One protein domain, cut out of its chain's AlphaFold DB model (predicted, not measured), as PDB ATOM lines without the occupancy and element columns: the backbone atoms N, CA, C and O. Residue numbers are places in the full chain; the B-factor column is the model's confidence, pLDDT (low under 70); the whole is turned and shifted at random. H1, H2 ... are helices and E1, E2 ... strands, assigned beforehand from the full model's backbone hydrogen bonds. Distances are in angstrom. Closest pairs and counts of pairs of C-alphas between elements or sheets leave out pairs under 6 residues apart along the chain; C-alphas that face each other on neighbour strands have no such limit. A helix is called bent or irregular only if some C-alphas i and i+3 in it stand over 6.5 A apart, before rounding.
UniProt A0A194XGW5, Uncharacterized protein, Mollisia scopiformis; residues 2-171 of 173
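What this domain is: This is residues 2 to 171 of the 173 residues of an uncharacterized protein of Mollisia scopiformis (UniProt A0A194XGW5). The body is a cluster of helices gathered about the long helix H7, whose residues 113 to 121 also pack on one side of a small two-stranded ribbon, E1 and E2 side by side, with the short helix H8 on the ribbon's other side. H4 runs beside the second half of H7, while H5 and H6 meet its first half, with the end of H6 making a corner with it and H2 packing on H6; residues 163 to 171, of which 163 to 169 belong to H9, stick out as a lone arm. The printed part has 170 residues, with nine named helices and two named strands in the order H1 H2 H3 H4 E1 H5 H6 H7 E2 H8 H9; the sheet's order is E1, E2, parallel, and the class is mostly helix. The whole is compact, with a radius of gyration of the C-alphas of 17.5 A and spans of 53 by 42 by 32 A.

How they stand to each other: Begin at the sheet, E1, residues 62 to 65, and E2, residues 127 to 130, which are parallel at 26 degrees. There you find N 64 and O 128 within hydrogen-bond range at 2.8 A, and N 128 and O 62 at 2.9 A. Between these strands the chain makes H5, residues 69 to 77, H6, residues 87 to 97, and H7, residues 101 to 122: a strand-helix-strand unit, two parallel neighbour strands with helices between them. The closest C-alphas of H7 and E2 are those of Ala 120 and Val 127, 7.0 A apart. For H8, residues 136 to 143, and E2 they are those of Phe 142 and Leu 128, 7.1 A apart. H7 is the hub, touching three helices. With residues 116 to 120 alone it touches H4, residues 46 to 56, at a shallow tilt of 15 degrees, the same way; the closest C-alphas, of Ala 119 and Pro 51, are 5.9 A apart. It has a kink of 28 degrees near residue 108, and there its residues 105 to 109 alone touch H5 at a steep tilt of 59 degrees, opposite ways, Lys 106 to Phe 73 being closest at 6.3 A between C-alphas. Its residues 104 to 108 alone touch H6, about perpendicular at 83 degrees, with the C-alphas of Gly 105 and Trp 97 closest at 6.4 A. Farther out, H6 touches H2, residues 10 to 22, at a steep tilt of 46 degrees, the closest C-alphas being those of Phe 88 and Leu 14, 5.6 A apart. H3, residues 28 to 35, is close to H2 but not clearly touching, with the C-alphas of Phe 34 and Tyr 12 closest at 7.4 A; H1, residues 2 to 6, is likewise close to H2, with Val 4 and Gln 10 closest at 6.2 A between C-alphas. H9, residues 158 to 169, is close to H5 but not clearly touching, at 7.9 A between the closest C-alphas, of Trp 158 and Ser 75. Every O i to N i+4 pair is within hydrogen-bond range in H1, H5, H6, H8 and H9, against 8 of 9 in H2, 3 of 4 in H3, 4 of 7 in H4 and 16 of 18 in H7.

Where its parts are: Find C-alpha 62 at (99.632, 103.657, 124.386), where E1 begins its 9.7 A; E2 spans 9.1 A. From C-alpha 101 at (100.051, 92.646, 99.902), H7 runs 29.2 A to Glu 122. It is irregular, C-alphas 103 and 106 being 7.6 A apart, and so is H4, with 8.4 A between C-alphas 48 and 51. H2 spans 18.1 A, H6 15.1 A, and H9 16.5 A, ending at C-alpha 169, (70.679, 99.005, 94.898).

The domain as a whole: The C-alphas of Gly 124 and Ser 171 are the two farthest apart, at 56.2 A. Without residues 163 to 171, which stand free, the body spans 42 by 40 by 32 A. The printed part has no cut, and residues 144 to 157 form the long link from H8 to H9. The mean pLDDT of the printed part is 87.7; it is under 70 at residues 82 to 85, 146 to 148 and 158 to 171.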
ATOM      1  N   ARG A   2      88.869 108.699 106.743       79.12
ATOM      2  CA  ARG A   2      87.797 109.640 106.321       79.12
ATOM      3  C   ARG A   2      87.972 111.053 106.894       79.12
ATOM      4  O   ARG A   2      87.859 112.019 106.149       79.12
ATOM      5  N   GLU A   3      88.302 111.156 108.180       84.44
ATOM      6  CA  GLU A   3      88.521 112.449 108.846       84.44
ATOM      7  C   GLU A   3      89.761 113.180 108.323       84.44
ATOM      8  O   GLU A   3      89.710 114.389 108.133       84.44
ATOM      9  N   VAL A   4      90.826 112.455 107.956       87.25
ATOM     10  CA  VAL A   4      92.011 113.054 107.311       87.25
ATOM     11  C   VAL A   4      91.603 113.826 106.059       87.25
ATOM     12  O   VAL A   4      91.973 114.988 105.916       87.25
ATOM     13  N   MET A   5      90.777 113.208 105.207       85.38
ATOM     14  CA  MET A   5      90.291 113.834 103.977       85.38
ATOM     15  C   MET A   5      89.365 115.020 104.253       85.38
ATOM     16  O   MET A   5      89.533 116.070 103.636       85.38
ATOM     17  N   LYS A   6      88.409 114.870 105.183       87.50
ATOM     18  CA  LYS A   6      87.448 115.928 105.540       87.50
ATOM     19  C   LYS A   6      88.126 117.168 106.116       87.50
ATOM     20  O   LYS A   6      87.729 118.277 105.783       87.50
ATOM     21  N   MET A   7      89.138 116.979 106.959       89.44
ATOM     22  CA  MET A   7      89.859 118.073 107.612       89.44
ATOM     23  C   MET A   7      90.985 118.650 106.746       89.44
ATOM     24  O   MET A   7      91.639 119.615 107.130       89.44
ATOM     25  N   GLY A   8      91.246 118.072 105.572       91.62
ATOM     26  CA  GLY A   8      92.334 118.530 104.715       91.62
ATOM     27  C   GLY A   8      93.728 118.144 105.222       91.62
ATOM     28  O   GLY A   8      94.714 118.706 104.750       91.62
ATOM     29  N   HIS A   9      93.837 117.207 106.169       94.62
ATOM     30  CA  HIS A   9      95.087 116.899 106.870       94.62
ATOM     31  C   HIS A   9      96.113 116.146 106.011       94.62
ATOM     32  O   HIS A   9      97.273 116.047 106.402       94.62
ATOM     33  N   GLN A  10      95.745 115.657 104.821       92.50
ATOM     34  CA  GLN A  10      96.703 115.069 103.872       92.50
ATOM     35  C   GLN A  10      97.914 115.974 103.583       92.50
ATOM     36  O   GLN A  10      99.003 115.453 103.360       92.50
ATOM     37  N   LYS A  11      97.749 117.306 103.625       94.75
ATOM     38  CA  LYS A  11      98.845 118.268 103.406       94.75
ATOM     39  C   LYS A  11      99.912 118.248 104.509       94.75
ATOM     40  O   LYS A  11     101.037 118.636 104.237       94.75
ATOM     41  N   TYR A  12      99.563 117.784 105.712       96.31
ATOM     42  CA  TYR A  12     100.488 117.622 106.840       96.31
ATOM     43  C   TYR A  12     101.069 116.209 106.876       96.31
ATOM     44  O   TYR A  12     102.269 116.011 107.028       96.31
ATOM     45  N   TRP A  13     100.221 115.201 106.661       95.94
ATOM     46  CA  TRP A  13     100.645 113.807 106.745       95.94
ATOM     47  C   TRP A  13     101.578 113.359 105.623       95.94
ATOM     48  O   TRP A  13     102.413 112.490 105.865       95.94
ATOM     49  N   LEU A  14     101.432 113.895 104.405       95.12
ATOM     50  CA  LEU A  14     102.297 113.509 103.289       95.12
ATOM     51  C   LEU A  14     103.768 113.906 103.542       95.12
ATOM     52  O   LEU A  14     104.592 112.993 103.528       95.12
ATOM     53  N   PRO A  15     104.104 115.170 103.880       96.75
ATOM     54  CA  PRO A  15     105.474 115.536 104.246       96.75
ATOM     55  C   PRO A  15     106.043 114.706 105.403       96.75
ATOM     56  O   PRO A  15     107.172 114.232 105.327       96.75
ATOM     57  N   LEU A  16     105.254 114.452 106.456       97.75
ATOM     58  CA  LEU A  16     105.701 113.610 107.574       97.75
ATOM     59  C   LEU A  16     106.022 112.177 107.136       97.75
ATOM     60  O   LEU A  16     106.991 111.578 107.603       97.75
ATOM     61  N   LEU A  17     105.223 111.616 106.229       96.81
ATOM     62  CA  LEU A  17     105.468 110.285 105.686       96.81
ATOM     63  C   LEU A  17     106.727 110.256 104.810       96.81
ATOM     64  O   LEU A  17     107.501 109.306 104.906       96.81
ATOM     65  N   GLU A  18     106.956 111.290 104.004       96.50
ATOM     66  CA  GLU A  18     108.173 111.444 103.200       96.50
ATOM     67  C   GLU A  18     109.419 111.533 104.090       96.50
ATOM     68  O   GLU A  18     110.361 110.765 103.882       96.50
ATOM     69  N   LYS A  19     109.387 112.353 105.152       97.75
ATOM     70  CA  LYS A  19     110.458 112.418 106.163       97.75
ATOM     71  C   LYS A  19     110.714 111.058 106.800       97.75
ATOM     72  O   LYS A  19     111.854 110.610 106.878       97.75
ATOM     73  N   LYS A  20     109.653 110.346 107.191       96.88
ATOM     74  CA  LYS A  20     109.776 109.002 107.767       96.88
ATOM     75  C   LYS A  20     110.436 108.014 106.803       96.88
ATOM     76  O   LYS A  20     111.256 107.207 107.231       96.88
ATOM     77  N   ILE A  21     110.086 108.060 105.518       96.06
ATOM     78  CA  ILE A  21     110.700 107.218 104.479       96.06
ATOM     79  C   ILE A  21     112.181 107.576 104.296       96.06
ATOM     80  O   ILE A  21     113.012 106.680 104.159       96.06
ATOM     81  N   ALA A  22     112.514 108.866 104.346       97.38
ATOM     82  CA  ALA A  22     113.884 109.367 104.286       97.38
ATOM     83  C   ALA A  22     114.690 109.142 105.585       97.38
ATOM     84  O   ALA A  22     115.892 109.394 105.606       97.38
ATOM     85  N   ASN A  23     114.061 108.618 106.648       96.56
ATOM     86  CA  ASN A  23     114.612 108.525 108.006       96.56
ATOM     87  C   ASN A  23     115.057 109.884 108.577       96.56
ATOM     88  O   ASN A  23     116.030 109.973 109.327       96.56
ATOM     89  N   GLU A  24     114.338 110.945 108.225       97.88
ATOM     90  CA  GLU A  24     114.521 112.274 108.794       97.88
ATOM     91  C   GLU A  24     113.767 112.412 110.127       97.88
ATOM     92  O   GLU A  24     112.694 111.821 110.298       97.88
ATOM     93  N   PRO A  25     114.293 113.200 111.082       96.81
ATOM     94  CA  PRO A  25     113.635 113.417 112.363       96.81
ATOM     95  C   PRO A  25     112.312 114.171 112.185       96.81
ATOM     96  O   PRO A  25     112.233 115.135 111.424       96.81
ATOM     97  N   ILE A  26     111.292 113.754 112.934       97.75
ATOM     98  CA  ILE A  26     109.985 114.416 113.024       97.75
ATOM     99  C   ILE A  26     109.895 115.080 114.393       97.75
ATOM    100  O   ILE A  26     110.151 114.425 115.405       97.75
ATOM    101  N   THR A  27     109.566 116.370 114.432       97.44
ATOM    102  CA  THR A  27     109.515 117.126 115.688       97.44
ATOM    103  C   THR A  27     108.104 117.190 116.263       97.44
ATOM    104  O   THR A  27     107.108 116.956 115.576       97.44
ATOM    105  N   LYS A  28     108.011 117.525 117.554       97.50
ATOM    106  CA  LYS A  28     106.726 117.721 118.229       97.50
ATOM    107  C   LYS A  28     105.948 118.888 117.617       97.50
ATOM    108  O   LYS A  28     104.737 118.794 117.483       97.50
ATOM    109  N   GLU A  29     106.631 119.952 117.209       97.94
ATOM    110  CA  GLU A  29     106.020 121.144 116.612       97.94
ATOM    111  C   GLU A  29     105.326 120.820 115.281       97.94
ATOM    112  O   GLU A  29     104.230 121.313 115.030       97.94
ATOM    113  N   GLU A  30     105.921 119.945 114.461       97.88
ATOM    114  CA  GLU A  30     105.309 119.480 113.208       97.88
ATOM    115  C   GLU A  30     104.043 118.645 113.463       97.88
ATOM    116  O   GLU A  30     103.084 118.699 112.691       97.88
ATOM    117  N   LEU A  31     104.022 117.864 114.548       97.56
ATOM    118  CA  LEU A  31     102.844 117.095 114.956       97.56
ATOM    119  C   LEU A  31     101.761 118.017 115.537       97.56
ATOM    120  O   LEU A  31     100.588 117.905 115.174       97.56
ATOM    121  N   ASP A  32     102.149 118.958 116.395       97.50
ATOM    122  CA  ASP A  32     101.242 119.897 117.052       97.50
ATOM    123  C   ASP A  32     100.545 120.839 116.062       97.50
ATOM    124  O   ASP A  32      99.418 121.247 116.341       97.50
ATOM    125  N   GLU A  33     101.151 121.136 114.903       96.81
ATOM    126  CA  GLU A  33     100.586 122.034 113.881       96.81
ATOM    127  C   GLU A  33      99.136 121.681 113.507       96.81
ATOM    128  O   GLU A  33      98.332 122.564 113.202       96.81
ATOM    129  N   PHE A  34      98.786 120.395 113.544       95.50
ATOM    130  CA  PHE A  34      97.447 119.925 113.191       95.50
ATOM    131  C   PHE A  34      96.860 118.900 114.170       95.50
ATOM    132  O   PHE A  34      95.680 118.562 114.048       95.50
ATOM    133  N   LEU A  35      97.651 118.396 115.124       95.50
ATOM    134  CA  LEU A  35      97.192 117.462 116.158       95.50
ATOM    135  C   LEU A  35      97.141 118.075 117.560       95.50
ATOM    136  O   LEU A  35      96.605 117.424 118.451       95.50
ATOM    137  N   GLY A  36      97.651 119.296 117.769       91.94
ATOM    138  CA  GLY A  36      97.800 119.889 119.104       91.94
ATOM    139  C   GLY A  36      96.496 119.994 119.908       91.94
ATOM    140  O   GLY A  36      96.521 119.893 121.132       91.94
ATOM    141  N   ASP A  37      95.356 120.118 119.224       92.94
ATOM    142  CA  ASP A  37      94.028 120.223 119.844       92.94
ATOM    143  C   ASP A  37      93.344 118.860 120.089       92.94
ATOM    144  O   ASP A  37      92.223 118.801 120.602       92.94
ATOM    145  N   PHE A  38      93.980 117.742 119.722       94.31
ATOM    146  CA  PHE A  38      93.408 116.402 119.867       94.31
ATOM    147  C   PHE A  38      93.944 115.687 121.109       94.31
ATOM    148  O   PHE A  38      95.146 115.556 121.315       94.31
ATOM    149  N   ALA A  39      93.038 115.105 121.897       92.81
ATOM    150  CA  ALA A  39      93.398 114.309 123.076       92.81
ATOM    151  C   ALA A  39      93.924 112.897 122.739       92.81
ATOM    152  O   ALA A  39      94.383 112.176 123.625       92.81
ATOM    153  N   GLY A  40      93.826 112.468 121.479       94.19
ATOM    154  CA  GLY A  40      94.286 111.156 121.042       94.19
ATOM    155  C   GLY A  40      94.193 110.969 119.533       94.19
ATOM    156  O   GLY A  40      93.406 111.625 118.850       94.19
ATOM    157  N   VAL A  41      94.995 110.036 119.023       95.75
ATOM    158  CA  VAL A  41      95.057 109.672 117.606       95.75
ATOM    159  C   VAL A  41      94.908 108.165 117.438       95.75
ATOM    160  O   VAL A  41      95.311 107.380 118.293       95.75
ATOM    161  N   SER A  42      94.301 107.750 116.332       94.25
ATOM    162  CA  SER A  42      94.139 106.343 115.962       94.25
ATOM    163  C   SER A  42      94.040 106.217 114.441       94.25
ATOM    164  O   SER A  42      93.946 107.230 113.744       94.25
ATOM    165  N   ASP A  43      94.034 104.976 113.945       91.88
ATOM    166  CA  ASP A  43      93.929 104.647 112.518       91.88
ATOM    167  C   ASP A  43      95.126 105.149 111.676       91.88
ATOM    168  O   ASP A  43      96.065 105.795 112.153       91.88
ATOM    169  N   ILE A  44      95.129 104.799 110.392       90.69
ATOM    170  CA  ILE A  44      96.071 105.319 109.406       90.69
ATOM    171  C   ILE A  44      95.705 106.767 109.020       90.69
ATOM    172  O   ILE A  44      94.526 107.081 108.780       90.69
ATOM    173  N   PRO A  45      96.702 107.666 108.923       93.19
ATOM    174  CA  PRO A  45      98.146 107.398 108.942       93.19
ATOM    175  C   PRO A  45      98.801 107.391 110.335       93.19
ATOM    176  O   PRO A  45      99.923 106.913 110.440       93.19
ATOM    177  N   ALA A  46      98.150 107.883 111.393       95.62
ATOM    178  CA  ALA A  46      98.781 108.106 112.699       95.62
ATOM    179  C   ALA A  46      99.492 106.860 113.264       95.62
ATOM    180  O   ALA A  46     100.615 106.963 113.749       95.62
ATOM    181  N   ALA A  47      98.905 105.669 113.117       95.38
ATOM    182  CA  ALA A  47      99.514 104.417 113.583       95.38
ATOM    183  C   ALA A  47     100.941 104.169 113.036       95.38
ATOM    184  O   ALA A  47     101.765 103.553 113.706       95.38
ATOM    185  N   ILE A  48     101.278 104.692 111.849       95.62
ATOM    186  CA  ILE A  48     102.619 104.589 111.247       95.62
ATOM    187  C   ILE A  48     103.695 105.236 112.140       95.62
ATOM    188  O   ILE A  48     104.847 104.788 112.150       95.62
ATOM    189  N   PHE A  49     103.321 106.266 112.898       97.50
ATOM    190  CA  PHE A  49     104.212 107.145 113.653       97.50
ATOM    191  C   PHE A  49     104.252 106.826 115.153       97.50
ATOM    192  O   PHE A  49     104.599 107.681 115.961       97.50
ATOM    193  N   ALA A  50     103.871 105.608 115.555       97.25
ATOM    194  CA  ALA A  50     103.797 105.250 116.971       97.25
ATOM    195  C   ALA A  50     105.094 105.546 117.763       97.25
ATOM    196  O   ALA A  50     104.975 106.157 118.822       97.25
ATOM    197  N   PRO A  51     106.317 105.206 117.292       97.25
ATOM    198  CA  PRO A  51     107.545 105.578 118.004       97.25
ATOM    199  C   PRO A  51     107.735 107.094 118.135       97.25
ATOM    200  O   PRO A  51     108.057 107.574 119.215       97.25
ATOM    201  N   GLU A  52     107.473 107.850 117.068       98.00
ATOM    202  CA  GLU A  52     107.601 109.308 117.066       98.00
ATOM    203  C   GLU A  52     106.602 109.963 118.028       98.00
ATOM    204  O   GLU A  52     106.948 110.909 118.730       98.00
ATOM    205  N   PHE A  53     105.389 109.416 118.147       98.06
ATOM    206  CA  PHE A  53     104.429 109.852 119.160       98.06
ATOM    207  C   PHE A  53     104.886 109.540 120.584       98.06
ATOM    208  O   PHE A  53     104.659 110.350 121.483       98.06
ATOM    209  N   MET A  54     105.535 108.395 120.811       97.88
ATOM    210  CA  MET A  54     106.086 108.073 122.130       97.88
ATOM    211  C   MET A  54     107.190 109.057 122.532       97.88
ATOM    212  O   MET A  54     107.264 109.401 123.713       97.88
ATOM    213  N   ASP A  55     108.000 109.507 121.569       96.94
ATOM    214  CA  ASP A  55     109.075 110.484 121.777       96.94
ATOM    215  C   ASP A  55     108.532 111.906 121.980       96.94
ATOM    216  O   ASP A  55     108.932 112.598 122.914       96.94
ATOM    217  N   ALA A  56     107.584 112.335 121.142       97.44
ATOM    218  CA  ALA A  56     107.002 113.675 121.202       97.44
ATOM    219  C   ALA A  56     106.075 113.882 122.416       97.44
ATOM    220  O   ALA A  56     105.980 114.993 122.943       97.44
ATOM    221  N   TYR A  57     105.400 112.821 122.872       97.38
ATOM    222  CA  TYR A  57     104.434 112.862 123.972       97.38
ATOM    223  C   TYR A  57     104.777 111.796 125.033       97.38
ATOM    224  O   TYR A  57     104.166 110.715 125.075       97.38
ATOM    225  N   PRO A  58     105.748 112.079 125.926       96.44
ATOM    226  CA  PRO A  58     106.218 111.122 126.931       96.44
ATOM    227  C   PRO A  58     105.128 110.677 127.921       96.44
ATOM    228  O   PRO A  58     105.160 109.549 128.401       96.44
ATOM    229  N   GLU A  59     104.123 111.522 128.154       94.75
ATOM    230  CA  GLU A  59     103.007 111.251 129.072       94.75
ATOM    231  C   GLU A  59     101.818 110.530 128.409       94.75
ATOM    232  O   GLU A  59     100.873 110.118 129.083       94.75
ATOM    233  N   ALA A  60     101.820 110.379 127.079       96.56
ATOM    234  CA  ALA A  60     100.700 109.761 126.375       96.56
ATOM    235  C   ALA A  60     100.570 108.268 126.726       96.56
ATOM    236  O   ALA A  60     101.550 107.528 126.799       96.56
ATOM    237  N   LYS A  61      99.346 107.777 126.896       97.31
ATOM    238  CA  LYS A  61      99.106 106.339 127.074       97.31
ATOM    239  C   LYS A  61      99.031 105.643 125.718       97.31
ATOM    240  O   LYS A  61      98.502 106.203 124.762       97.31
ATOM    241  N   ILE A  62      99.549 104.418 125.638       98.19
ATOM    242  CA  ILE A  62      99.632 103.657 124.386       98.19
ATOM    243  C   ILE A  62      98.634 102.503 124.441       98.19
ATOM    244  O   ILE A  62      98.739 101.624 125.294       98.19
ATOM    245  N   VAL A  63      97.680 102.496 123.511       98.19
ATOM    246  CA  VAL A  63      96.739 101.387 123.321       98.19
ATOM    247  C   VAL A  63      97.059 100.711 121.996       98.19
ATOM    248  O   VAL A  63      96.956 101.335 120.939       98.19
ATOM    249  N   LEU A  64      97.440  99.437 122.046       98.19
ATOM    250  CA  LEU A  64      97.667  98.608 120.870       98.19
ATOM    251  C   LEU A  64      96.458  97.695 120.672       98.19
ATOM    252  O   LEU A  64      96.273  96.709 121.385       98.19
ATOM    253  N   THR A  65      95.612  98.034 119.700       96.50
ATOM    254  CA  THR A  65      94.458  97.199 119.363       96.50
ATOM    255  C   THR A  65      94.904  95.955 118.610       96.50
ATOM    256  O   THR A  65      95.427  96.069 117.497       96.50
ATOM    257  N   THR A  66      94.638  94.777 119.161       94.88
ATOM    258  CA  THR A  66      94.944  93.497 118.519       94.88
ATOM    259  C   THR A  66      93.684  92.679 118.262       94.88
ATOM    260  O   THR A  66      92.589  92.965 118.749       94.88
ATOM    261  N   ARG A  67      93.815  91.705 117.363       93.31
ATOM    262  CA  ARG A  67      92.776  90.743 116.992       93.31
ATOM    263  C   ARG A  67      93.435  89.553 116.307       93.31
ATOM    264  O   ARG A  67      94.603  89.617 115.931       93.31
ATOM    265  N   ASP A  68      92.645  88.510 116.096       94.62
ATOM    266  CA  ASP A  68      93.022  87.366 115.268       94.62
ATOM    267  C   ASP A  68      93.516  87.808 113.878       94.62
ATOM    268  O   ASP A  68      92.847  88.585 113.184       94.62
ATOM    269  N   GLU A  69      94.698  87.316 113.504       94.31
ATOM    270  CA  GLU A  69      95.427  87.703 112.294       94.31
ATOM    271  C   GLU A  69      94.636  87.388 111.021       94.31
ATOM    272  O   GLU A  69      94.520  88.241 110.139       94.31
ATOM    273  N   GLU A  70      94.048  86.192 110.931       92.25
ATOM    274  CA  GLU A  70      93.281  85.771 109.758       92.25
ATOM    275  C   GLU A  70      92.059  86.669 109.577       92.25
ATOM    276  O   GLU A  70      91.822  87.235 108.509       92.25
ATOM    277  N   LYS A  71      91.311  86.889 110.662       91.81
ATOM    278  CA  LYS A  71      90.148  87.779 110.644       91.81
ATOM    279  C   LYS A  71      90.533  89.217 110.316       91.81
ATOM    280  O   LYS A  71      89.715  89.924 109.729       91.81
ATOM    281  N   TRP A  72      91.695  89.700 110.757       92.25
ATOM    282  CA  TRP A  72      92.194  91.025 110.372       92.25
ATOM    283  C   TRP A  72      92.470  91.080 108.873       92.25
ATOM    284  O   TRP A  72      91.983  91.983 108.194       92.25
ATOM    285  N   PHE A  73      93.178  90.086 108.350       90.75
ATOM    286  CA  PHE A  73      93.584  90.044 106.955       90.75
ATOM    287  C   PHE A  73      92.383  89.984 106.001       90.75
ATOM    288  O   PHE A  73      92.295  90.787 105.070       90.75
ATOM    289  N   GLU A  74      91.396  89.128 106.281       89.88
ATOM    290  CA  GLU A  74      90.144  89.078 105.513       89.88
ATOM    291  C   GLU A  74      89.385  90.415 105.545       89.88
ATOM    292  O   GLU A  74      88.893  90.894 104.520       89.88
ATOM    293  N   SER A  75      89.349  91.076 106.708       88.12
ATOM    294  CA  SER A  75      88.738  92.402 106.856       88.12
ATOM    295  C   SER A  75      89.453  93.464 106.015       88.12
ATOM    296  O   SER A  75      88.804  94.330 105.424       88.12
ATOM    297  N   MET A  76      90.784  93.413 105.955       87.31
ATOM    298  CA  MET A  76      91.594  94.370 105.206       87.31
ATOM    299  C   MET A  76      91.439  94.207 103.694       87.31
ATOM    300  O   MET A  76      91.263  95.213 102.999       87.31
ATOM    301  N   LYS A  77      91.427  92.962 103.192       84.69
ATOM    302  CA  LYS A  77      91.153  92.662 101.776       84.69
ATOM    303  C   LYS A  77      89.812  93.230 101.322       84.69
ATOM    304  O   LYS A  77      89.695  93.709 100.202       84.69
ATOM    305  N   ALA A  78      88.808  93.210 102.194       81.38
ATOM    306  CA  ALA A  78      87.481  93.707 101.864       81.38
ATOM    307  C   ALA A  78      87.370  95.246 101.839       81.38
ATOM    308  O   ALA A  78      86.366  95.744 101.338       81.38
ATOM    309  N   THR A  79      88.341  95.993 102.384       77.56
ATOM    310  CA  THR A  79      88.195  97.430 102.699       77.56
ATOM    311  C   THR A  79      89.333  98.309 102.157       77.56
ATOM    312  O   THR A  79      89.246  98.862 101.061       77.56
ATOM    313  N   ILE A  80      90.394  98.490 102.949       71.38
ATOM    314  CA  ILE A  80      91.411  99.550 102.821       71.38
ATOM    315  C   ILE A  80      92.364  99.302 101.644       71.38
ATOM    316  O   ILE A  80      93.007 100.229 101.149       71.38
ATOM    317  N   TRP A  81      92.403  98.078 101.117       72.12
ATOM    318  CA  TRP A  81      93.239  97.708  99.976       72.12
ATOM    319  C   TRP A  81      92.961  98.536  98.701       72.12
ATOM    320  O   TRP A  81      93.812  98.608  97.816       72.12
ATOM    321  N   HIS A  82      91.819  99.209  98.575       63.59
ATOM    322  CA  HIS A  82      91.438  99.880  97.326       63.59
ATOM    323  C   HIS A  82      91.728 101.395  97.274       63.59
ATOM    324  O   HIS A  82      91.440 102.036  96.266       63.59
ATOM    325  N   ALA A  83      92.326 101.994  98.310       60.50
ATOM    326  CA  ALA A  83      92.559 103.441  98.353       60.50
ATOM    327  C   ALA A  83      93.894 103.852  97.687       60.50
ATOM    328  O   ALA A  83      94.936 103.824  98.336       60.50
ATOM    329  N   LYS A  84      93.873 104.236  96.396       64.69
ATOM    330  CA  LYS A  84      95.077 104.671  95.637       64.69
ATOM    331  C   LYS A  84      94.927 105.962  94.811       64.69
ATOM    332  O   LYS A  84      95.849 106.333  94.099       64.69
ATOM    333  N   ASN A  85      93.803 106.673  94.888       69.19
ATOM    334  CA  ASN A  85      93.494 107.733  93.910       69.19
ATOM    335  C   ASN A  85      94.176 109.095  94.186       69.19
ATOM    336  O   ASN A  85      93.717 110.117  93.682       69.19
ATOM    337  N   SER A  86      95.231 109.149  95.004       82.31
ATOM    338  CA  SER A  86      95.981 110.380  95.296       82.31
ATOM    339  C   SER A  86      97.448 110.081  95.632       82.31
ATOM    340  O   SER A  86      97.728 108.969  96.087       82.31
ATOM    341  N   PRO A  87      98.374 111.056  95.490       86.75
ATOM    342  CA  PRO A  87      99.777 110.878  95.883       86.75
ATOM    343  C   PRO A  87      99.927 110.418  97.336       86.75
ATOM    344  O   PRO A  87     100.614 109.445  97.614       86.75
ATOM    345  N   PHE A  88      99.181 111.035  98.257       87.81
ATOM    346  CA  PHE A  88      99.152 110.624  99.661       87.81
ATOM    347  C   PHE A  88      98.691 109.171  99.848       87.81
ATOM    348  O   PHE A  88      99.315 108.413 100.589       87.81
ATOM    349  N   GLY A  89      97.623 108.762  99.154       87.69
ATOM    350  CA  GLY A  89      97.135 107.385  99.203       87.69
ATOM    351  C   GLY A  89      98.147 106.385  98.642       87.69
ATOM    352  O   GLY A  89      98.309 105.306  99.209       87.69
ATOM    353  N   GLN A  90      98.855 106.751  97.571       87.56
ATOM    354  CA  GLN A  90      99.892 105.921  96.965       87.56
ATOM    355  C   GLN A  90     101.107 105.765  97.886       87.56
ATOM    356  O   GLN A  90     101.426 104.638  98.253       87.56
ATOM    357  N   THR A  91     101.708 106.862  98.361       90.31
ATOM    358  CA  THR A  91     102.864 106.814  99.275       90.31
ATOM    359  C   THR A  91     102.543 106.027 100.548       90.31
ATOM    360  O   THR A  91     103.329 105.189 100.989       90.31
ATOM    361  N   MET A  92     101.352 106.233 101.123       89.75
ATOM    362  CA  MET A  92     100.903 105.479 102.296       89.75
ATOM    363  C   MET A  92     100.715 103.991 101.987       89.75
ATOM    364  O   MET A  92     101.133 103.140 102.773       89.75
ATOM    365  N   SER A  93     100.093 103.672 100.850       87.62
ATOM    366  CA  SER A  93      99.921 102.297 100.383       87.62
ATOM    367  C   SER A  93     101.262 101.583 100.255       87.62
ATOM    368  O   SER A  93     101.396 100.449 100.716       87.62
ATOM    369  N   ASP A  94     102.234 102.236  99.629       88.69
ATOM    370  CA  ASP A  94     103.533 101.643  99.333       88.69
ATOM    371  C   ASP A  94     104.324 101.421 100.629       88.69
ATOM    372  O   ASP A  94     104.895 100.347 100.824       88.69
ATOM    373  N   TYR A  95     104.249 102.367 101.573       89.94
ATOM    374  CA  TYR A  95     104.827 102.213 102.909       89.94
ATOM    375  C   TYR A  95     104.210 101.038 103.684       89.94
ATOM    376  O   TYR A  95     104.918 100.156 104.178       89.94
ATOM    377  N   LEU A  96     102.878 101.016 103.800       88.06
ATOM    378  CA  LEU A  96     102.166 100.046 104.633       88.06
ATOM    379  C   LEU A  96     102.221  98.639 104.050       88.06
ATOM    380  O   LEU A  96     102.508  97.685 104.773       88.06
ATOM    381  N   TRP A  97     101.950  98.505 102.753       83.38
ATOM    382  CA  TRP A  97     101.634  97.219 102.134       83.38
ATOM    383  C   TRP A  97     102.724  96.705 101.201       83.38
ATOM    384  O   TRP A  97     102.764  95.506 100.942       83.38
ATOM    385  N   GLY A  98     103.604  97.580 100.709       83.38
ATOM    386  CA  GLY A  98     104.559  97.222  99.666       83.38
ATOM    387  C   GLY A  98     103.877  96.683  98.404       83.38
ATOM    388  O   GLY A  98     102.730  97.023  98.093       83.38
ATOM    389  N   ASN A  99     104.602  95.825  97.684       82.75
ATOM    390  CA  ASN A  99     104.180  95.311  96.380       82.75
ATOM    391  C   ASN A  99     103.362  94.013  96.472       82.75
ATOM    392  O   ASN A  99     102.421  93.847  95.698       82.75
ATOM    393  N   ASP A 100     103.680  93.121  97.417       85.94
ATOM    394  CA  ASP A 100     102.956  91.862  97.626       85.94
ATOM    395  C   ASP A 100     102.112  91.916  98.894       85.94
ATOM    396  O   ASP A 100     102.505  91.505  99.986       85.94
ATOM    397  N   ARG A 101     100.909  92.446  98.747       85.00
ATOM    398  CA  ARG A 101     100.051  92.646  99.902       85.00
ATOM    399  C   ARG A 101      99.443  91.335 100.401       85.00
ATOM    400  O   ARG A 101      99.181  91.211 101.597       85.00
ATOM    401  N   GLU A 102      99.172  90.384  99.506       85.25
ATOM    402  CA  GLU A 102      98.549  89.117  99.895       85.25
ATOM    403  C   GLU A 102      99.553  88.191 100.581       85.25
ATOM    404  O   GLU A 102      99.232  87.617 101.622       85.25
ATOM    405  N   GLY A 103     100.776  88.104 100.052       86.69
ATOM    406  CA  GLY A 103     101.844  87.311 100.652       86.69
ATOM    407  C   GLY A 103     102.438  87.943 101.911       86.69
ATOM    408  O   GLY A 103     102.761  87.224 102.857       86.69
ATOM    409  N   GLU A 104     102.548  89.277 101.983       88.56
ATOM    410  CA  GLU A 104     103.213  89.947 103.114       88.56
ATOM    411  C   GLU A 104     102.264  90.578 104.140       88.56
ATOM    412  O   GLU A 104     102.710  90.933 105.232       88.56
ATOM    413  N   GLY A 105     100.975  90.756 103.835       89.44
ATOM    414  CA  GLY A 105     100.074  91.585 104.646       89.44
ATOM    415  C   GLY A 105      99.967  91.138 106.106       89.44
ATOM    416  O   GLY A 105     100.085  91.960 107.015       89.44
ATOM    417  N   LYS A 106      99.823  89.829 106.335       91.88
ATOM    418  CA  LYS A 106      99.817  89.212 107.675       91.88
ATOM    419  C   LYS A 106     101.116  89.484 108.436       91.88
ATOM    420  O   LYS A 106     101.116  90.032 109.536       91.88
ATOM    421  N   MET A 107     102.248  89.239 107.780       92.75
ATOM    422  CA  MET A 107     103.567  89.497 108.353       92.75
ATOM    423  C   MET A 107     103.785  90.981 108.672       92.75
ATOM    424  O   MET A 107     104.406  91.310 109.679       92.75
ATOM    425  N   ARG A 108     103.267  91.893 107.844       92.38
ATOM    426  CA  ARG A 108     103.325  93.344 108.078       92.38
ATOM    427  C   ARG A 108     102.512  93.760 109.299       92.38
ATOM    428  O   ARG A 108     103.003  94.569 110.082       92.38
ATOM    429  N   PHE A 109     101.337  93.167 109.510       93.62
ATOM    430  CA  PHE A 109     100.563  93.349 110.740       93.62
ATOM    431  C   PHE A 109     101.341  92.892 111.978       93.62
ATOM    432  O   PHE A 109     101.506  93.669 112.919       93.62
ATOM    433  N   LEU A 110     101.904  91.679 111.953       94.81
ATOM    434  CA  LEU A 110     102.706  91.166 113.067       94.81
ATOM    435  C   LEU A 110     103.937  92.039 113.345       94.81
ATOM    436  O   LEU A 110     104.193  92.397 114.494       94.81
ATOM    437  N   ARG A 111     104.670  92.435 112.297       94.94
ATOM    438  CA  ARG A 111     105.840  93.322 112.403       94.94
ATOM    439  C   ARG A 111     105.475  94.688 112.968       94.94
ATOM    440  O   ARG A 111     106.245  95.233 113.753       94.94
ATOM    441  N   HIS A 112     104.332  95.247 112.580       95.56
ATOM    442  CA  HIS A 112     103.866  96.516 113.128       95.56
ATOM    443  C   HIS A 112     103.599  96.405 114.633       95.56
ATOM    444  O   HIS A 112     104.136  97.205 115.399       95.56
ATOM    445  N   ASN A 113     102.851  95.383 115.062       97.44
ATOM    446  CA  ASN A 113     102.560  95.167 116.480       97.44
ATOM    447  C   ASN A 113     103.854  94.989 117.288       97.44
ATOM    448  O   ASN A 113     104.025  95.610 118.335       97.44
ATOM    449  N   GLU A 114     104.803  94.206 116.770       97.88
ATOM    450  CA  GLU A 114     106.089  93.996 117.434       97.88
ATOM    451  C   GLU A 114     106.946  95.264 117.493       97.88
ATOM    452  O   GLU A 114     107.582  95.538 118.511       97.88
ATOM    453  N   LYS A 115     106.917  96.085 116.438       97.50
ATOM    454  CA  LYS A 115     107.582  97.392 116.421       97.50
ATOM    455  C   LYS A 115     107.035  98.312 117.512       97.50
ATOM    456  O   LYS A 115     107.826  98.958 118.191       97.50
ATOM    457  N   VAL A 116     105.714  98.365 117.699       98.25
ATOM    458  CA  VAL A 116     105.089  99.172 118.765       98.25
ATOM    459  C   VAL A 116     105.524  98.672 120.143       98.25
ATOM    460  O   VAL A 116     105.957  99.476 120.968       98.25
ATOM    461  N   ARG A 117     105.481  97.355 120.380       98.44
ATOM    462  CA  ARG A 117     105.924  96.751 121.651       98.44
ATOM    463  C   ARG A 117     107.387  97.037 121.948       98.44
ATOM    464  O   ARG A 117     107.717  97.434 123.061       98.44
ATOM    465  N   SER A 118     108.251  96.844 120.956       98.38
ATOM    466  CA  SER A 118     109.692  97.043 121.100       98.38
ATOM    467  C   SER A 118     110.011  98.508 121.381       98.38
ATOM    468  O   SER A 118     110.692  98.801 122.360       98.38
ATOM    469  N   ALA A 119     109.424  99.431 120.612       98.25
ATOM    470  CA  ALA A 119     109.603 100.865 120.815       98.25
ATOM    471  C   ALA A 119     109.136 101.323 122.205       98.25
ATOM    472  O   ALA A 119     109.823 102.117 122.850       98.25
ATOM    473  N   ALA A 120     108.001 100.806 122.685       98.38
ATOM    474  CA  ALA A 120     107.506 101.106 124.022       98.38
ATOM    475  C   ALA A 120     108.424 100.530 125.109       98.38
ATOM    476  O   ALA A 120     108.800 101.244 126.037       98.38
ATOM    477  N   LYS A 121     108.857  99.271 124.965       98.25
ATOM    478  CA  LYS A 121     109.776  98.607 125.898       98.25
ATOM    479  C   LYS A 121     111.109  99.345 126.019       98.25
ATOM    480  O   LYS A 121     111.575  99.561 127.133       98.25
ATOM    481  N   GLU A 122     111.699  99.754 124.900       98.12
ATOM    482  CA  GLU A 122     112.933 100.553 124.861       98.12
ATOM    483  C   GLU A 122     112.796 101.877 125.621       98.12
ATOM    484  O   GLU A 122     113.760 102.357 126.213       98.12
ATOM    485  N   ARG A 123     111.586 102.443 125.648       97.81
ATOM    486  CA  ARG A 123     111.253 103.698 126.335       97.81
ATOM    487  C   ARG A 123     110.721 103.490 127.756       97.81
ATOM    488  O   ARG A 123     110.333 104.462 128.397       97.81
ATOM    489  N   GLY A 124     110.650 102.249 128.244       97.75
ATOM    490  CA  GLY A 124     110.052 101.927 129.544       97.75
ATOM    491  C   GLY A 124     108.559 102.268 129.636       97.75
ATOM    492  O   GLY A 124     108.067 102.587 130.715       97.75
ATOM    493  N   ARG A 125     107.844 102.247 128.506       97.19
ATOM    494  CA  ARG A 125     106.440 102.651 128.400       97.19
ATOM    495  C   ARG A 125     105.509 101.452 128.505       97.19
ATOM    496  O   ARG A 125     105.723 100.424 127.865       97.19
ATOM    497  N   GLU A 126     104.442 101.617 129.280       97.19
ATOM    498  CA  GLU A 126     103.359 100.643 129.361       97.19
ATOM    499  C   GLU A 126     102.476 100.706 128.105       97.19
ATOM    500  O   GLU A 126     102.140 101.788 127.612       97.19
ATOM    501  N   VAL A 127     102.091  99.534 127.597       98.25
ATOM    502  CA  VAL A 127     101.172  99.378 126.467       98.25
ATOM    503  C   VAL A 127      99.991  98.538 126.921       98.25
ATOM    504  O   VAL A 127     100.176  97.418 127.395       98.25
ATOM    505  N   LEU A 128      98.780  99.049 126.712       98.25
ATOM    506  CA  LEU A 128      97.580  98.235 126.815       98.25
ATOM    507  C   LEU A 128      97.371  97.473 125.505       98.25
ATOM    508  O   LEU A 128      96.997  98.062 124.491       98.25
ATOM    509  N   GLU A 129      97.576  96.161 125.546       97.88
ATOM    510  CA  GLU A 129      97.052  95.232 124.543       97.88
ATOM    511  C   GLU A 129      95.534  95.148 124.699       97.88
ATOM    512  O   GLU A 129      95.041  94.843 125.785       97.88
ATOM    513  N   PHE A 130      94.794  95.462 123.637       97.06
ATOM    514  CA  PHE A 130      93.343  95.605 123.715       97.06
ATOM    515  C   PHE A 130      92.638  94.917 122.548       97.06
ATOM    516  O   PHE A 130      92.756  95.332 121.392       97.06
ATOM    517  N   GLU A 131      91.828  93.904 122.844       95.06
ATOM    518  CA  GLU A 131      90.843  93.396 121.902       95.06
ATOM    519  C   GLU A 131      89.534  94.180 122.061       95.06
ATOM    520  O   GLU A 131      88.923  94.209 123.124       95.06
ATOM    521  N   VAL A 132      89.017  94.743 120.966       91.94
ATOM    522  CA  VAL A 132      87.798  95.586 120.961       91.94
ATOM    523  C   VAL A 132      86.590  94.921 121.653       91.94
ATOM    524  O   VAL A 132      85.744  95.601 122.230       91.94
ATOM    525  N   LYS A 133      86.519  93.582 121.639       91.00
ATOM    526  CA  LYS A 133      85.465  92.788 122.298       91.00
ATOM    527  C   LYS A 133      85.475  92.882 123.834       91.00
ATOM    528  O   LYS A 133      84.487  92.508 124.456       91.00
ATOM    529  N   GLU A 134      86.566  93.346 124.442       93.25
ATOM    530  CA  GLU A 134      86.706  93.506 125.895       93.25
ATOM    531  C   GLU A 134      85.959  94.739 126.433       93.25
ATOM    532  O   GLU A 134      85.672  94.832 127.629       93.25
ATOM    533  N   GLY A 135      85.601  95.677 125.551       92.88
ATOM    534  CA  GLY A 135      84.767  96.826 125.879       92.88
ATOM    535  C   GLY A 135      85.435  97.845 126.808       92.88
ATOM    536  O   GLY A 135      86.645  98.059 126.778       92.88
ATOM    537  N   TRP A 136      84.633  98.524 127.635       92.75
ATOM    538  CA  TRP A 136      85.097  99.681 128.412       92.75
ATOM    539  C   TRP A 136      86.092  99.354 129.519       92.75
ATOM    540  O   TRP A 136      86.931 100.188 129.848       92.75
ATOM    541  N   LYS A 137      85.987  98.170 130.125       91.75
ATOM    542  CA  LYS A 137      86.660  97.864 131.390       91.75
ATOM    543  C   LYS A 137      88.189  98.043 131.338       91.75
ATOM    544  O   LYS A 137      88.687  98.820 132.151       91.75
ATOM    545  N   PRO A 138      88.945  97.393 130.429       94.56
ATOM    546  CA  PRO A 138      90.401  97.564 130.383       94.56
ATOM    547  C   PRO A 138      90.816  98.992 130.008       94.56
ATOM    548  O   PRO A 138      91.746  99.533 130.603       94.56
ATOM    549  N   LEU A 139      90.088  99.642 129.094       93.50
ATOM    550  CA  LEU A 139      90.373 101.018 128.684       93.50
ATOM    551  C   LEU A 139      90.201 102.010 129.832       93.50
ATOM    552  O   LEU A 139      91.065 102.855 130.023       93.50
ATOM    553  N   CYS A 140      89.115 101.923 130.600       92.19
ATOM    554  CA  CYS A 140      88.889 102.825 131.730       92.19
ATOM    555  C   CYS A 140      89.912 102.590 132.850       92.19
ATOM    556  O   CYS A 140      90.403 103.553 133.431       92.19
ATOM    557  N   SER A 141      90.284 101.335 133.123       93.06
ATOM    558  CA  SER A 141      91.353 101.036 134.085       93.06
ATOM    559  C   SER A 141      92.695 101.632 133.657       93.06
ATOM    560  O   SER A 141      93.417 102.170 134.490       93.06
ATOM    561  N   PHE A 142      93.022 101.552 132.366       95.38
ATOM    562  CA  PHE A 142      94.302 102.022 131.849       95.38
ATOM    563  C   PHE A 142      94.340 103.536 131.656       95.38
ATOM    564  O   PHE A 142      95.277 104.184 132.105       95.38
ATOM    565  N   LEU A 143      93.334 104.128 131.009       92.25
ATOM    566  CA  LEU A 143      93.302 105.551 130.658       92.25
ATOM    567  C   LEU A 143      92.891 106.438 131.836       92.25
ATOM    568  O   LEU A 143      93.417 107.543 131.965       92.25
ATOM    569  N   GLY A 144      92.059 105.921 132.737       87.44
ATOM    570  CA  GLY A 144      91.445 106.651 133.839       87.44
ATOM    571  C   GLY A 144      89.915 106.575 133.763       87.44
ATOM    572  O   GLY A 144      89.356 106.343 132.685       87.44
ATOM    573  N   PRO A 145      89.220 106.732 134.903       73.19
ATOM    574  CA  PRO A 145      87.772 106.624 134.955       73.19
ATOM    575  C   PRO A 145      87.127 107.775 134.180       73.19
ATOM    576  O   PRO A 145      87.291 108.942 134.519       73.19
ATOM    577  N   GLU A 146      86.353 107.426 133.161       67.06
ATOM    578  CA  GLU A 146      85.371 108.316 132.553       67.06
ATOM    579  C   GLU A 146      84.002 107.668 132.785       67.06
ATOM    580  O   GLU A 146      83.833 106.470 132.527       67.06
ATOM    581  N   GLU A 147      83.037 108.414 133.324       57.38
ATOM    582  CA  GLU A 147      81.668 107.917 133.472       57.38
ATOM    583  C   GLU A 147      81.088 107.643 132.084       57.38
ATOM    584  O   GLU A 147      80.775 108.553 131.318       57.38
ATOM    585  N   ARG A 148      80.940 106.363 131.738       66.94
ATOM    586  CA  ARG A 148      80.330 105.952 130.474       66.94
ATOM    587  C   ARG A 148      79.103 105.100 130.754       66.94
ATOM    588  O   ARG A 148      79.148 103.879 130.661       66.94
ATOM    589  N   ASN A 149      77.980 105.761 131.036       75.25
ATOM    590  CA  ASN A 149      76.644 105.148 131.037       75.25
ATOM    591  C   ASN A 149      76.155 104.880 129.597       75.25
ATOM    592  O   ASN A 149      75.066 105.293 129.207       75.25
ATOM    593  N   ARG A 150      76.988 104.236 128.772       84.06
ATOM    594  CA  ARG A 150      76.664 103.864 127.388       84.06
ATOM    595  C   ARG A 150      77.342 102.559 126.995       84.06
ATOM    596  O   ARG A 150      78.431 102.248 127.479       84.06
ATOM    597  N   GLU A 151      76.726 101.831 126.070       88.81
ATOM    598  CA  GLU A 151      77.323 100.629 125.487       88.81
ATOM    599  C   GLU A 151      78.649 100.941 124.783       88.81
ATOM    600  O   GLU A 151      78.901 102.068 124.339       88.81
ATOM    601  N   PHE A 152      79.526  99.940 124.709       90.06
ATOM    602  CA  PHE A 152      80.776 100.086 123.978       90.06
ATOM    603  C   PHE A 152      80.477 100.240 122.474       90.06
ATOM    604  O   PHE A 152      79.736  99.416 121.931       90.06
ATOM    605  N   PRO A 153      81.016 101.265 121.784       89.88
ATOM    606  CA  PRO A 153      80.671 101.527 120.395       89.88
ATOM    607  C   PRO A 153      80.988 100.338 119.487       89.88
ATOM    608  O   PRO A 153      82.097  99.806 119.500       89.88
ATOM    609  N   ARG A 154      80.028  99.969 118.635       86.38
ATOM    610  CA  ARG A 154      80.232  99.032 117.528       86.38
ATOM    611  C   ARG A 154      79.841  99.720 116.225       86.38
ATOM    612  O   ARG A 154      78.664  99.847 115.909       86.38
ATOM    613  N   SER A 155      80.846 100.171 115.483       81.12
ATOM    614  CA  SER A 155      80.701 100.825 114.177       81.12
ATOM    615  C   SER A 155      81.749 100.282 113.198       81.12
ATOM    616  O   SER A 155      82.550  99.432 113.582       81.12
ATOM    617  N   ASP A 156      81.702 100.709 111.934       75.25
ATOM    618  CA  ASP A 156      82.634 100.290 110.871       75.25
ATOM    619  C   ASP A 156      82.665  98.776 110.567       75.25
ATOM    620  O   ASP A 156      83.644  98.237 110.046       75.25
ATOM    621  N   ASP A 157      81.550  98.081 110.810       70.81
ATOM    622  CA  ASP A 157      81.338  96.722 110.311       70.81
ATOM    623  C   ASP A 157      81.094  96.773 108.793       70.81
ATOM    624  O   ASP A 157      79.976  96.969 108.311       70.81
ATOM    625  N   TRP A 158      82.172  96.639 108.021       63.00
ATOM    626  CA  TRP A 158      82.108  96.706 106.562       63.00
ATOM    627  C   TRP A 158      81.192  95.641 105.944       63.00
ATOM    628  O   TRP A 158      80.574  95.891 104.911       63.00
ATOM    629  N   ALA A 159      81.057  94.468 106.574       60.66
ATOM    630  CA  ALA A 159      80.142  93.435 106.100       60.66
ATOM    631  C   ALA A 159      78.676  93.865 106.273       60.66
ATOM    632  O   ALA A 159      77.856  93.605 105.389       60.66
ATOM    633  N   ALA A 160      78.352  94.562 107.367       57.75
ATOM    634  CA  ALA A 160      77.045  95.189 107.552       57.75
ATOM    635  C   ALA A 160      76.822  96.337 106.552       57.75
ATOM    636  O   ALA A 160      75.790  96.365 105.884       57.75
ATOM    637  N   TYR A 161      77.819  97.207 106.349       57.66
ATOM    638  CA  TYR A 161      77.747  98.297 105.368       57.66
ATOM    639  C   TYR A 161      77.507  97.784 103.940       57.66
ATOM    640  O   TYR A 161      76.639  98.299 103.243       57.66
ATOM    641  N   LYS A 162      78.220  96.731 103.510       55.78
ATOM    642  CA  LYS A 162      78.053  96.123 102.181       55.78
ATOM    643  C   LYS A 162      76.669  95.486 102.002       55.78
ATOM    644  O   LYS A 162      76.095  95.583 100.922       55.78
ATOM    645  N   LYS A 163      76.109  94.865 103.051       55.91
ATOM    646  CA  LYS A 163      74.730  94.344 103.029       55.91
ATOM    647  C   LYS A 163      73.697  95.465 102.894       55.91
ATOM    648  O   LYS A 163      72.744  95.316 102.136       55.91
ATOM    649  N   GLU A 164      73.890  96.584 103.586       52.38
ATOM    650  CA  GLU A 164      72.986  97.736 103.507       52.38
ATOM    651  C   GLU A 164      73.063  98.475 102.165       52.38
ATOM    652  O   GLU A 164      72.036  98.920 101.657       52.38
ATOM    653  N   THR A 165      74.250  98.605 101.565       49.88
ATOM    654  CA  THR A 165      74.405  99.277 100.265       49.88
ATOM    655  C   THR A 165      73.909  98.417  99.106       49.88
ATOM    656  O   THR A 165      73.167  98.919  98.265       49.88
ATOM    657  N   GLN A 166      74.191  97.111  99.106       48.47
ATOM    658  CA  GLN A 166      73.665  96.185  98.091       48.47
ATOM    659  C   GLN A 166      72.147  95.962  98.220       48.47
ATOM    660  O   GLN A 166      71.458  95.748  97.220       48.47
ATOM    661  N   GLY A 167      71.595  96.061  99.436       40.94
ATOM    662  CA  GLY A 167      70.148  96.030  99.671       40.94
ATOM    663  C   GLY A 167      69.413  97.267  99.141       40.94
ATOM    664  O   GLY A 167      68.253  97.167  98.749       40.94
ATOM    665  N   LYS A 168      70.084  98.427  99.081       45.38
ATOM    666  CA  LYS A 168      69.530  99.673  98.521       45.38
ATOM    667  C   LYS A 168      69.589  99.724  96.992       45.38
ATOM    668  O   LYS A 168      68.685 100.284  96.384       45.38
ATOM    669  N   GLU A 169      70.591  99.108  96.367       41.25
ATOM    670  CA  GLU A 169      70.679  99.005  94.898       41.25
ATOM    671  C   GLU A 169      69.664  98.004  94.315       41.25
ATOM    672  O   GLU A 169      69.138  98.216  93.228       41.25
ATOM    673  N   SER A 170      69.323  96.948  95.060       40.47
ATOM    674  CA  SER A 170      68.352  95.917  94.647       40.47
ATOM    675  C   SER A 170      66.883  96.273  94.904       40.47
ATOM    676  O   SER A 170      65.995  95.564  94.443       40.47
ATOM    677  N   SER A 171      66.608  97.369  95.617       40.84
ATOM    678  CA  SER A 171      65.253  97.898  95.850       40.84
ATOM    679  C   SER A 171      64.934  99.142  95.004       40.84
ATOM    680  O   SER A 171      63.877  99.748  95.169       40.84
TER     681      SER A 171